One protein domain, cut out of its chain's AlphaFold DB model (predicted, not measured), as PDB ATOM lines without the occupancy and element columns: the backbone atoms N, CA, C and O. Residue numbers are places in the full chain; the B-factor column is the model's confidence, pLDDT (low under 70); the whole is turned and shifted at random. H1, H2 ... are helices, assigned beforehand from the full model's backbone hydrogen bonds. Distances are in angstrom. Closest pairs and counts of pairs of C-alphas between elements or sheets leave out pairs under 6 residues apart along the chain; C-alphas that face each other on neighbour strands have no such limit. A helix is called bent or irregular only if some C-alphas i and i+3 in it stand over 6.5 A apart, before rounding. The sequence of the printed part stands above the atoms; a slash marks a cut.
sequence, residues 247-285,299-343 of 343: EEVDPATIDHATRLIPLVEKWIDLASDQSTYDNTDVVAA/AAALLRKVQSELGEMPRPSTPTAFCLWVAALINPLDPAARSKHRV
ATOM      1  N   GLU A 247     -28.427  39.313 -41.138       57.91
ATOM      2  CA  GLU A 247     -28.290  37.892 -41.359       57.91
ATOM      3  C   GLU A 247     -29.405  37.578 -42.342       57.91
ATOM      4  O   GLU A 247     -30.548  37.994 -42.123       57.91
ATOM      5  N   GLU A 248     -29.059  36.963 -43.472       64.56
ATOM      6  CA  GLU A 248     -30.069  36.388 -44.345       64.56
ATOM      7  C   GLU A 248     -30.868  35.432 -43.474       64.56
ATOM      8  O   GLU A 248     -30.415  34.346 -43.107       64.56
ATOM      9  N   VAL A 249     -32.018  35.922 -43.025       73.62
ATOM     10  CA  VAL A 249     -32.846  35.201 -42.089       73.62
ATOM     11  C   VAL A 249     -33.393  34.026 -42.869       73.62
ATOM     12  O   VAL A 249     -34.127  34.214 -43.840       73.62
ATOM     13  N   ASP A 250     -33.026  32.824 -42.437       85.00
ATOM     14  CA  ASP A 250     -33.551  31.595 -43.009       85.00
ATOM     15  C   ASP A 250     -35.089  31.683 -43.067       85.00
ATOM     16  O   ASP A 250     -35.715  31.975 -42.036       85.00
ATOM     17  N   PRO A 251     -35.721  31.454 -44.236       87.81
ATOM     18  CA  PRO A 251     -37.172  31.470 -44.376       87.81
ATOM     19  C   PRO A 251     -37.900  30.657 -43.301       87.81
ATOM     20  O   PRO A 251     -38.959  31.077 -42.834       87.81
ATOM     21  N   ALA A 252     -37.312  29.554 -42.820       89.44
ATOM     22  CA  ALA A 252     -37.900  28.764 -41.740       89.44
ATOM     23  C   ALA A 252     -38.013  29.541 -40.411       89.44
ATOM     24  O   ALA A 252     -38.966  29.347 -39.653       89.44
ATOM     25  N   THR A 253     -37.079  30.453 -40.129       86.81
ATOM     26  CA  THR A 253     -37.108  31.314 -38.936       86.81
ATOM     27  C   THR A 253     -38.206  32.372 -39.047       86.81
ATOM     28  O   THR A 253     -38.907  32.636 -38.067       86.81
ATOM     29  N   ILE A 254     -38.406  32.936 -40.242       88.44
ATOM     30  CA  ILE A 254     -39.504  33.877 -40.521       88.44
ATOM     31  C   ILE A 254     -40.853  33.167 -40.379       88.44
ATOM     32  O   ILE A 254     -41.759  33.688 -39.726       88.44
ATOM     33  N   ASP A 255     -40.980  31.957 -40.926       89.38
ATOM     34  CA  ASP A 255     -42.176  31.127 -40.777       89.38
ATOM     35  C   ASP A 255     -42.467  30.831 -39.303       89.38
ATOM     36  O   ASP A 255     -43.614  30.915 -38.861       89.38
ATOM     37  N   HIS A 256     -41.433  30.526 -38.515       88.88
ATOM     38  CA  HIS A 256     -41.588  30.276 -37.087       88.88
ATOM     39  C   HIS A 256     -42.055  31.530 -36.334       88.88
ATOM     40  O   HIS A 256     -43.028  31.459 -35.584       88.88
ATOM     41  N   ALA A 257     -41.437  32.692 -36.576       87.88
ATOM     42  CA  ALA A 257     -41.878  33.964 -35.998       87.88
ATOM     43  C   ALA A 257     -43.326  34.304 -36.399       87.88
ATOM     44  O   ALA A 257     -44.124  34.724 -35.564       87.88
ATOM     45  N   THR A 258     -43.701  34.033 -37.651       90.50
ATOM     46  CA  THR A 258     -45.063  34.253 -38.158       90.50
ATOM     47  C   THR A 258     -46.086  33.373 -37.437       90.50
ATOM     48  O   THR A 258     -47.165  33.844 -37.084       90.50
ATOM     49  N   ARG A 259     -45.744  32.112 -37.137       92.25
ATOM     50  CA  ARG A 259     -46.606  31.205 -36.356       92.25
ATOM     51  C   ARG A 259     -46.786  31.641 -34.901       92.25
ATOM     52  O   ARG A 259     -47.778  31.258 -34.285       92.25
ATOM     53  N   LEU A 260     -45.853  32.419 -34.350       91.31
ATOM     54  CA  LEU A 260     -45.941  32.920 -32.977       91.31
ATOM     55  C   LEU A 260     -46.887  34.117 -32.837       91.31
ATOM     56  O   LEU A 260     -47.453  34.274 -31.759       91.31
ATOM     57  N   ILE A 261     -47.107  34.920 -33.887       90.88
ATOM     58  CA  ILE A 261     -48.011  36.088 -33.843       90.88
ATOM     59  C   ILE A 261     -49.376  35.757 -33.213       90.88
ATOM     60  O   ILE A 261     -49.697  36.368 -32.194       90.88
ATOM     61  N   PRO A 262     -50.153  34.772 -33.710       93.44
ATOM     62  CA  PRO A 262     -51.473  34.493 -33.143       93.44
ATOM     63  C   PRO A 262     -51.410  34.009 -31.685       93.44
ATOM     64  O   PRO A 262     -52.365  34.180 -30.930       93.44
ATOM     65  N   LEU A 263     -50.295  33.405 -31.258       92.00
ATOM     66  CA  LEU A 263     -50.097  33.003 -29.862       92.00
ATOM     67  C   LEU A 263     -49.806  34.207 -28.963       92.00
ATOM     68  O   LEU A 263     -50.290  34.248 -27.834       92.00
ATOM     69  N   VAL A 264     -49.037  35.179 -29.462       89.88
ATOM     70  CA  VAL A 264     -48.754  36.442 -28.769       89.88
ATOM     71  C   VAL A 264     -50.025  37.278 -28.649       89.88
ATOM     72  O   VAL A 264     -50.315  37.763 -27.563       89.88
ATOM     73  N   GLU A 265     -50.815  37.392 -29.716       91.12
ATOM     74  CA  GLU A 265     -52.113  38.082 -29.697       91.12
ATOM     75  C   GLU A 265     -53.062  37.439 -28.681       91.12
ATOM     76  O   GLU A 265     -53.568  38.117 -27.793       91.12
ATOM     77  N   LYS A 266     -53.188  36.106 -28.705       91.19
ATOM     78  CA  LYS A 266     -53.975  35.375 -27.706       91.19
ATOM     79  C   LYS A 266     -53.469  35.598 -26.279       91.19
ATOM     80  O   LYS A 266     -54.265  35.661 -25.345       91.19
ATOM     81  N   TRP A 267     -52.153  35.679 -26.083       89.69
ATOM     82  CA  TRP A 267     -51.577  35.982 -24.775       89.69
ATOM     83  C   TRP A 267     -51.908  37.410 -24.333       89.69
ATOM     84  O   TRP A 267     -52.257  37.596 -23.173       89.69
ATOM     85  N   ILE A 268     -51.848  38.396 -25.235       88.88
ATOM     86  CA  ILE A 268     -52.232  39.791 -24.962       88.88
ATOM     87  C   ILE A 268     -53.701  39.858 -24.549       88.88
ATOM     88  O   ILE A 268     -54.009  40.483 -23.536       88.88
ATOM     89  N   ASP A 269     -54.585  39.174 -25.277       88.75
ATOM     90  CA  ASP A 269     -56.011  39.113 -24.953       88.75
ATOM     91  C   ASP A 269     -56.214  38.564 -23.534       88.75
ATOM     92  O   ASP A 269     -56.836  39.216 -22.698       88.75
ATOM     93  N   LEU A 270     -55.590  37.422 -23.218       86.12
ATOM     94  CA  LEU A 270     -55.662  36.807 -21.889       86.12
ATOM     95  C   LEU A 270     -55.066  37.693 -20.786       86.12
ATOM     96  O   LEU A 270     -55.652  37.804 -19.714       86.12
ATOM     97  N   ALA A 271     -53.913  38.318 -21.029       82.62
ATOM     98  CA  ALA A 271     -53.227  39.183 -20.069       82.62
ATOM     99  C   ALA A 271     -53.920  40.543 -19.878       82.62
ATOM    100  O   ALA A 271     -53.689  41.219 -18.879       82.62
ATOM    101  N   SER A 272     -54.750  40.972 -20.827       84.81
ATOM    102  CA  SER A 272     -55.572  42.176 -20.691       84.81
ATOM    103  C   SER A 272     -56.908  41.911 -19.992       84.81
ATOM    104  O   SER A 272     -57.474  42.832 -19.403       84.81
ATOM    105  N   ASP A 273     -57.397  40.668 -20.018       83.38
ATOM    106  CA  ASP A 273     -58.631  40.277 -19.349       83.38
ATOM    107  C   ASP A 273     -58.435  40.181 -17.829       83.38
ATOM    108  O   ASP A 273     -57.668  39.365 -17.313       83.38
ATOM    109  N   GLN A 274     -59.178  41.008 -17.092       77.44
ATOM    110  CA  GLN A 274     -59.161  41.013 -15.634       77.44
ATOM    111  C   GLN A 274     -59.580  39.657 -15.045       77.44
ATOM    112  O   GLN A 274     -59.020  39.243 -14.029       77.44
ATOM    113  N   SER A 275     -60.495  38.939 -15.710       78.44
ATOM    114  CA  SER A 275     -61.009  37.648 -15.244       78.44
ATOM    115  C   SER A 275     -59.923  36.566 -15.184       78.44
ATOM    116  O   SER A 275     -59.959  35.676 -14.330       78.44
ATOM    117  N   THR A 276     -58.881  36.695 -16.013       75.94
ATOM    118  CA  THR A 276     -57.686  35.842 -15.979       75.94
ATOM    119  C   THR A 276     -56.975  35.931 -14.629       75.94
ATOM    120  O   THR A 276     -56.477  34.925 -14.126       75.94
ATOM    121  N   TYR A 277     -56.960  37.112 -14.008       70.81
ATOM    122  CA  TYR A 277     -56.352  37.346 -12.696       70.81
ATOM    123  C   TYR A 277     -57.310  37.092 -11.532       70.81
ATOM    124  O   TYR A 277     -56.874  37.111 -10.385       70.81
ATOM    125  N   ASP A 278     -58.584  36.828 -11.799       67.19
ATOM    126  CA  ASP A 278     -59.524  36.344 -10.787       67.19
ATOM    127  C   ASP A 278     -59.406  34.819 -10.607       67.19
ATOM    128  O   ASP A 278     -59.807  34.266  -9.576       67.19
ATOM    129  N   ASN A 279     -58.786  34.127 -11.573       67.62
ATOM    130  CA  ASN A 279     -58.485  32.708 -11.476       67.62
ATOM    131  C   ASN A 279     -57.439  32.438 -10.380       67.62
ATOM    132  O   ASN A 279     -56.305  32.928 -10.399       67.62
ATOM    133  N   THR A 280     -57.823  31.596  -9.423       61.75
ATOM    134  CA  THR A 280     -57.012  31.228  -8.263       61.75
ATOM    135  C   THR A 280     -55.699  30.542  -8.613       61.75
ATOM    136  O   THR A 280     -54.772  30.596  -7.808       61.75
ATOM    137  N   ASP A 281     -55.625  29.932  -9.792       63.75
ATOM    138  CA  ASP A 281     -54.456  29.205 -10.282       63.75
ATOM    139  C   ASP A 281     -53.442  30.135 -10.969       63.75
ATOM    140  O   ASP A 281     -52.270  29.787 -11.110       63.75
ATOM    141  N   VAL A 282     -53.875  31.336 -11.369       57.69
ATOM    142  CA  VAL A 282     -53.046  32.363 -12.025       57.69
ATOM    143  C   VAL A 282     -52.459  33.336 -10.999       57.69
ATOM    144  O   VAL A 282     -51.330  33.809 -11.142       57.69
ATOM    145  N   VAL A 283     -53.193  33.622  -9.922       56.12
ATOM    146  CA  VAL A 283     -52.705  34.483  -8.841       56.12
ATOM    147  C   VAL A 283     -51.748  33.703  -7.950       56.12
ATOM    148  O   VAL A 283     -52.162  32.836  -7.182       56.12
ATOM    149  N   ALA A 284     -50.462  34.071  -7.972       47.53
ATOM    150  CA  ALA A 284     -49.517  33.628  -6.953       47.53
ATOM    151  C   ALA A 284     -50.133  33.859  -5.560       47.53
ATOM    152  O   ALA A 284     -50.528  34.982  -5.226       47.53
ATOM    153  N   ALA A 285     -50.201  32.798  -4.749       46.66
ATOM    154  CA  ALA A 285     -50.773  32.761  -3.397       46.66
ATOM    155  C   ALA A 285     -50.336  33.925  -2.468       46.66
ATOM    156  O   ALA A 285     -50.961  34.184  -1.439       46.66
ATOM    157  N   ALA A 299     -55.292  45.436 -15.384       73.31
ATOM    158  CA  ALA A 299     -54.322  44.703 -16.187       73.31
ATOM    159  C   ALA A 299     -54.222  45.268 -17.612       73.31
ATOM    160  O   ALA A 299     -53.118  45.450 -18.135       73.31
ATOM    161  N   ALA A 300     -55.356  45.654 -18.203       78.06
ATOM    162  CA  ALA A 300     -55.406  46.264 -19.525       78.06
ATOM    163  C   ALA A 300     -54.720  47.639 -19.555       78.06
ATOM    164  O   ALA A 300     -54.054  47.983 -20.535       78.06
ATOM    165  N   ALA A 301     -54.857  48.457 -18.507       75.81
ATOM    166  CA  ALA A 301     -54.129  49.724 -18.413       75.81
ATOM    167  C   ALA A 301     -52.612  49.521 -18.286       75.81
ATOM    168  O   ALA A 301     -51.850  50.227 -18.953       75.81
ATOM    169  N   LEU A 302     -52.162  48.550 -17.483       72.19
ATOM    170  CA  LEU A 302     -50.735  48.239 -17.371       72.19
ATOM    171  C   LEU A 302     -50.152  47.716 -18.682       72.19
ATOM    172  O   LEU A 302     -49.089  48.179 -19.098       72.19
ATOM    173  N   LEU A 303     -50.844  46.794 -19.349       81.44
ATOM    174  CA  LEU A 303     -50.361  46.217 -20.597       81.44
ATOM    175  C   LEU A 303     -50.277  47.273 -21.704       81.44
ATOM    176  O   LEU A 303     -49.259  47.355 -22.389       81.44
ATOM    177  N   ARG A 304     -51.278  48.160 -21.809       82.31
ATOM    178  CA  ARG A 304     -51.236  49.311 -22.728       82.31
ATOM    179  C   ARG A 304     -50.051  50.228 -22.449       82.31
ATOM    180  O   ARG A 304     -49.421  50.710 -23.387       82.31
ATOM    181  N   LYS A 305     -49.722  50.458 -21.174       77.94
ATOM    182  CA  LYS A 305     -48.544  51.247 -20.799       77.94
ATOM    183  C   LYS A 305     -47.256  50.571 -21.272       77.94
ATOM    184  O   LYS A 305     -46.462  51.222 -21.944       77.94
ATOM    185  N   VAL A 306     -47.080  49.277 -20.996       77.62
ATOM    186  CA  VAL A 306     -45.907  48.509 -21.454       77.62
ATOM    187  C   VAL A 306     -45.796  48.535 -22.981       77.62
ATOM    188  O   VAL A 306     -44.733  48.839 -23.511       77.62
ATOM    189  N   GLN A 307     -46.895  48.311 -23.703       82.62
ATOM    190  CA  GLN A 307     -46.916  48.392 -25.167       82.62
ATOM    191  C   GLN A 307     -46.549  49.792 -25.678       82.62
ATOM    192  O   GLN A 307     -45.799  49.909 -26.643       82.62
ATOM    193  N   SER A 308     -47.016  50.856 -25.014       81.62
ATOM    194  CA  SER A 308     -46.643  52.229 -25.375       81.62
ATOM    195  C   SER A 308     -45.148  52.510 -25.189       81.62
ATOM    196  O   SER A 308     -44.572  53.280 -25.953       81.62
ATOM    197  N   GLU A 309     -44.510  51.870 -24.203       78.81
ATOM    198  CA  GLU A 309     -43.076  52.007 -23.931       78.81
ATOM    199  C   GLU A 309     -42.220  51.164 -24.892       78.81
ATOM    200  O   GLU A 309     -41.140  51.602 -25.293       78.81
ATOM    201  N   LEU A 310     -42.697  49.975 -25.282       80.06
ATOM    202  CA  LEU A 310     -42.013  49.087 -26.231       80.06
ATOM    203  C   LEU A 310     -42.161  49.530 -27.695       80.06
ATOM    204  O   LEU A 310     -41.277  49.248 -28.502       80.06
ATOM    205  N   GLY A 311     -43.256  50.215 -28.039       84.19
ATOM    206  CA  GLY A 311     -43.593  50.589 -29.413       84.19
ATOM    207  C   GLY A 311     -44.300  49.476 -30.195       84.19
ATOM    208  O   GLY A 311     -44.696  48.448 -29.640       84.19
ATOM    209  N   GLU A 312     -44.485  49.698 -31.500       86.44
ATOM    210  CA  GLU A 312     -45.181  48.761 -32.391       86.44
ATOM    211  C   GLU A 312     -44.486  47.393 -32.456       86.44
ATOM    212  O   GLU A 312     -43.256  47.297 -32.448       86.44
ATOM    213  N   MET A 313     -45.285  46.325 -32.557       87.94
ATOM    214  CA  MET A 313     -44.775  44.964 -32.700       87.94
ATOM    215  C   MET A 313     -43.938  44.840 -33.990       87.94
ATOM    216  O   MET A 313     -44.447  45.124 -35.080       87.94
ATOM    217  N   PRO A 314     -42.672  44.391 -33.906       88.94
ATOM    218  CA  PRO A 314     -41.834  44.198 -35.084       88.94
ATOM    219  C   PRO A 314     -42.401  43.145 -36.044       88.94
ATOM    220  O   PRO A 314     -43.054  42.186 -35.632       88.94
ATOM    221  N   ARG A 315     -42.107  43.293 -37.341       87.69
ATOM    222  CA  ARG A 315     -42.521  42.326 -38.370       87.69
ATOM    223  C   ARG A 315     -41.778  40.985 -38.206       87.69
ATOM    224  O   ARG A 315     -40.614  40.988 -37.815       87.69
ATOM    225  N   PRO A 316     -42.364  39.846 -38.621       85.00
ATOM    226  CA  PRO A 316     -41.692  38.538 -38.590       85.00
ATOM    227  C   PRO A 316     -40.395  38.463 -39.394       85.00
ATOM    228  O   PRO A 316     -39.531  37.647 -39.096       85.00
ATOM    229  N   SER A 317     -40.249  39.329 -40.403       83.12
ATOM    230  CA  SER A 317     -39.025  39.469 -41.196       83.12
ATOM    231  C   SER A 317     -37.820  39.941 -40.372       83.12
ATOM    232  O   SER A 317     -36.696  39.886 -40.857       83.12
ATOM    233  N   THR A 318     -38.035  40.412 -39.140       82.12
ATOM    234  CA  THR A 318     -36.994  40.752 -38.164       82.12
ATOM    235  C   THR A 318     -37.166  39.905 -36.893       82.12
ATOM    236  O   THR A 318     -37.473  40.435 -35.819       82.12
ATOM    237  N   PRO A 319     -36.962  38.573 -36.965       82.38
ATOM    238  CA  PRO A 319     -37.344  37.640 -35.902       82.38
ATOM    239  C   PRO A 319     -36.634  37.921 -34.574       82.38
ATOM    240  O   PRO A 319     -37.237  37.768 -33.519       82.38
ATOM    241  N   THR A 320     -35.386  38.397 -34.597       79.00
ATOM    242  CA  THR A 320     -34.656  38.790 -33.381       79.00
ATOM    243  C   THR A 320     -35.338  39.953 -32.664       79.00
ATOM    244  O   THR A 320     -35.538  39.899 -31.451       79.00
ATOM    245  N   ALA A 321     -35.737  40.991 -33.405       78.31
ATOM    246  CA  ALA A 321     -36.451  42.134 -32.844       78.31
ATOM    247  C   ALA A 321     -37.834  41.718 -32.324       78.31
ATOM    248  O   ALA A 321     -38.208  42.109 -31.222       78.31
ATOM    249  N   PHE A 322     -38.553  40.875 -33.075       86.06
ATOM    250  CA  PHE A 322     -39.825  40.292 -32.647       86.06
ATOM    251  C   PHE A 322     -39.676  39.508 -31.333       86.06
ATOM    252  O   PHE A 322     -40.386  39.783 -30.371       86.06
ATOM    253  N   CYS A 323     -38.703  38.598 -31.238       84.19
ATOM    254  CA  CYS A 323     -38.452  37.810 -30.032       84.19
ATOM    255  C   CYS A 323     -38.083  38.680 -28.824       84.19
ATOM    256  O   CYS A 323     -38.561  38.422 -27.720       84.19
ATOM    257  N   LEU A 324     -37.254  39.714 -29.012       80.88
ATOM    258  CA  LEU A 324     -36.905  40.652 -27.940       80.88
ATOM    259  C   LEU A 324     -38.121  41.456 -27.472       80.88
ATOM    260  O   LEU A 324     -38.310  41.616 -26.267       80.88
ATOM    261  N   TRP A 325     -38.956  41.918 -28.404       86.94
ATOM    262  CA  TRP A 325     -40.196  42.624 -28.090       86.94
ATOM    263  C   TRP A 325     -41.164  41.729 -27.303       86.94
ATOM    264  O   TRP A 325     -41.640  42.128 -26.244       86.94
ATOM    265  N   VAL A 326     -41.374  40.482 -27.745       86.62
ATOM    266  CA  VAL A 326     -42.227  39.500 -27.048       86.62
ATOM    267  C   VAL A 326     -41.676  39.173 -25.658       86.62
ATOM    268  O   VAL A 326     -42.429  39.131 -24.688       86.62
ATOM    269  N   ALA A 327     -40.361  38.981 -25.529       82.00
ATOM    270  CA  ALA A 327     -39.733  38.716 -24.237       82.00
ATOM    271  C   ALA A 327     -39.918  39.886 -23.257       82.00
ATOM    272  O   ALA A 327     -40.227  39.661 -22.087       82.00
ATOM    273  N   ALA A 328     -39.767  41.124 -23.740       77.62
ATOM    274  CA  ALA A 328     -39.977  42.324 -22.938       77.62
ATOM    275  C   ALA A 328     -41.454  42.535 -22.565       77.62
ATOM    276  O   ALA A 328     -41.741  43.038 -21.482       77.62
ATOM    277  N   LEU A 329     -42.387  42.120 -23.427       82.69
ATOM    278  CA  LEU A 329     -43.821  42.160 -23.154       82.69
ATOM    279  C   LEU A 329     -44.233  41.149 -22.070       82.69
ATOM    280  O   LEU A 329     -45.009  41.489 -21.179       82.69
ATOM    281  N   ILE A 330     -43.720  39.916 -22.141       80.38
ATOM    282  CA  ILE A 330     -44.056  38.835 -21.197       80.38
ATOM    283  C   ILE A 330     -43.421  39.075 -19.824       80.38
ATOM    284  O   ILE A 330     -44.018  38.754 -18.797       80.38
ATOM    285  N   ASN A 331     -42.208  39.629 -19.797       72.75
ATOM    286  CA  ASN A 331     -41.489  39.944 -18.570       72.75
ATOM    287  C   ASN A 331     -41.107  41.430 -18.545       72.75
ATOM    288  O   ASN A 331     -39.933  41.766 -18.749       72.75
ATOM    289  N   PRO A 332     -42.089  42.325 -18.328       61.53
ATOM    290  CA  PRO A 332     -41.817  43.746 -18.264       61.53
ATOM    291  C   PRO A 332     -40.906  44.013 -17.067       61.53
ATOM    292  O   PRO A 332     -41.236  43.691 -15.925       61.53
ATOM    293  N   LEU A 333     -39.736  44.595 -17.325       51.22
ATOM    294  CA  LEU A 333     -38.857  45.062 -16.258       51.22
ATOM    295  C   LEU A 333     -39.591  46.167 -15.498       51.22
ATOM    296  O   LEU A 333     -39.954  47.182 -16.092       51.22
ATOM    297  N   ASP A 334     -39.825  45.948 -14.206       48.25
ATOM    298  CA  ASP A 334     -40.721  46.773 -13.404       48.25
ATOM    299  C   ASP A 334     -40.329  48.266 -13.438       48.25
ATOM    300  O   ASP A 334     -39.244  48.640 -12.976       48.25
ATOM    301  N   PRO A 335     -41.201  49.163 -13.939       42.66
ATOM    302  CA  PRO A 335     -41.026  50.597 -13.764       42.66
ATOM    303  C   PRO A 335     -41.256  51.033 -12.304       42.66
ATOM    304  O   PRO A 335     -40.880  52.147 -11.945       42.66
ATOM    305  N   ALA A 336     -41.900  50.202 -11.471       40.69
ATOM    306  CA  ALA A 336     -42.416  50.523 -10.138       40.69
ATOM    307  C   ALA A 336     -41.438  50.308  -8.965       40.69
ATOM    308  O   ALA A 336     -41.825  50.501  -7.815       40.69
ATOM    309  N   ALA A 337     -40.138  50.124  -9.225       41.28
ATOM    310  CA  ALA A 337     -39.118  50.590  -8.270       41.28
ATOM    311  C   ALA A 337     -39.136  52.133  -8.105       41.28
ATOM    312  O   ALA A 337     -38.417  52.694  -7.278       41.28
ATOM    313  N   ARG A 338     -39.976  52.842  -8.877       42.09
ATOM    314  CA  ARG A 338     -40.306  54.257  -8.702       42.09
ATOM    315  C   ARG A 338     -41.302  54.459  -7.547       42.09
ATOM    316  O   ARG A 338     -42.466  54.078  -7.623       42.09
ATOM    317  N   SER A 339     -40.824  55.156  -6.517       36.97
ATOM    318  CA  SER A 339     -41.598  56.054  -5.645       36.97
ATOM    319  C   SER A 339     -42.682  55.470  -4.723       36.97
ATOM    320  O   SER A 339     -43.778  56.025  -4.626       36.97
ATOM    321  N   LYS A 340     -42.371  54.443  -3.931       35.66
ATOM    322  CA  LYS A 340     -43.079  54.227  -2.655       35.66
ATOM    323  C   LYS A 340     -42.112  54.345  -1.485       35.66
ATOM    324  O   LYS A 340     -41.797  53.342  -0.882       35.66
ATOM    325  N   HIS A 341     -41.638  55.561  -1.223       33.69
ATOM    326  CA  HIS A 341     -41.348  56.104   0.113       33.69
ATOM    327  C   HIS A 341     -41.030  57.597  -0.045       33.69
ATOM    328  O   HIS A 341     -39.883  58.010  -0.148       33.69
ATOM    329  N   ARG A 342     -42.087  58.416  -0.107       33.72
ATOM    330  CA  ARG A 342     -42.028  59.744   0.503       33.72
ATOM    331  C   ARG A 342     -42.284  59.511   1.989       33.72
ATOM    332  O   ARG A 342     -43.408  59.157   2.345       33.72
ATOM    333  N   VAL A 343     -41.246  59.653   2.803       33.78
ATOM    334  CA  VAL A 343     -41.356  60.102   4.194       33.78
ATOM    335  C   VAL A 343     -40.440  61.300   4.312       33.78
ATOM    336  O   VAL A 343     -39.278  61.160   3.868       33.78
TER     337      VAL A 343
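What this domain is: This is residues 247 to 285 and 299 to 343 of the 343 residues of an uncharacterized protein of Thalassiosira oceanica (UniProt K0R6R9). A long bent helix, H1, forms one side, and a helical hairpin of H3 and H4 packs on it, with short H2 beyond H1's end. Residues 278 to 285 and 336 to 343 stick out. The 84 printed residues, all helix by class with H1 to H4 in chain order, are loose and elongated: radius of gyration of the C-alphas 15.9 A, spans 55 by 31 by 20 A.

Where its parts are: Find C-alpha 251 at (-37.172, 31.470, -44.376), where H1, residues 251 to 272, begins. Its hydrogen bonds assign one helix, but C-alphas 259 and 262 are 6.7 A apart: it is bent into H1a, 251 to 259, 12.4 A, and H1b, 262 to 272, 15.2 A. Next come H2, 274 to 278, 6.7 A; H3, 299 to 310, 16.5 A; and H4, 319 to 330, 16.2 A, ending at (-44.056, 38.835, -21.197).

How they stand to each other: Look at Ala 257 and Pro 319, closest C-alphas of H1a and H4, 5.8 A: they touch through H4's residues 319 to 323 alone, a shallow tilt of 26 degrees, the same way. H3, with residues 299 to 303 alone, touches H1b at a steep 53 degrees, opposite ways; C-alphas 272 and 300 are closest, 4.3 A. In every helix and arm each O i to N i+4 pair is within hydrogen-bond range.

The domain as a whole: Residues 286 to 298 are cut out, with 17.9 A between C-alphas 285 and 299. No link printed whole is long. Confidence is under 70 at residues 247 to 248, 278 to 285 and 332 to 343.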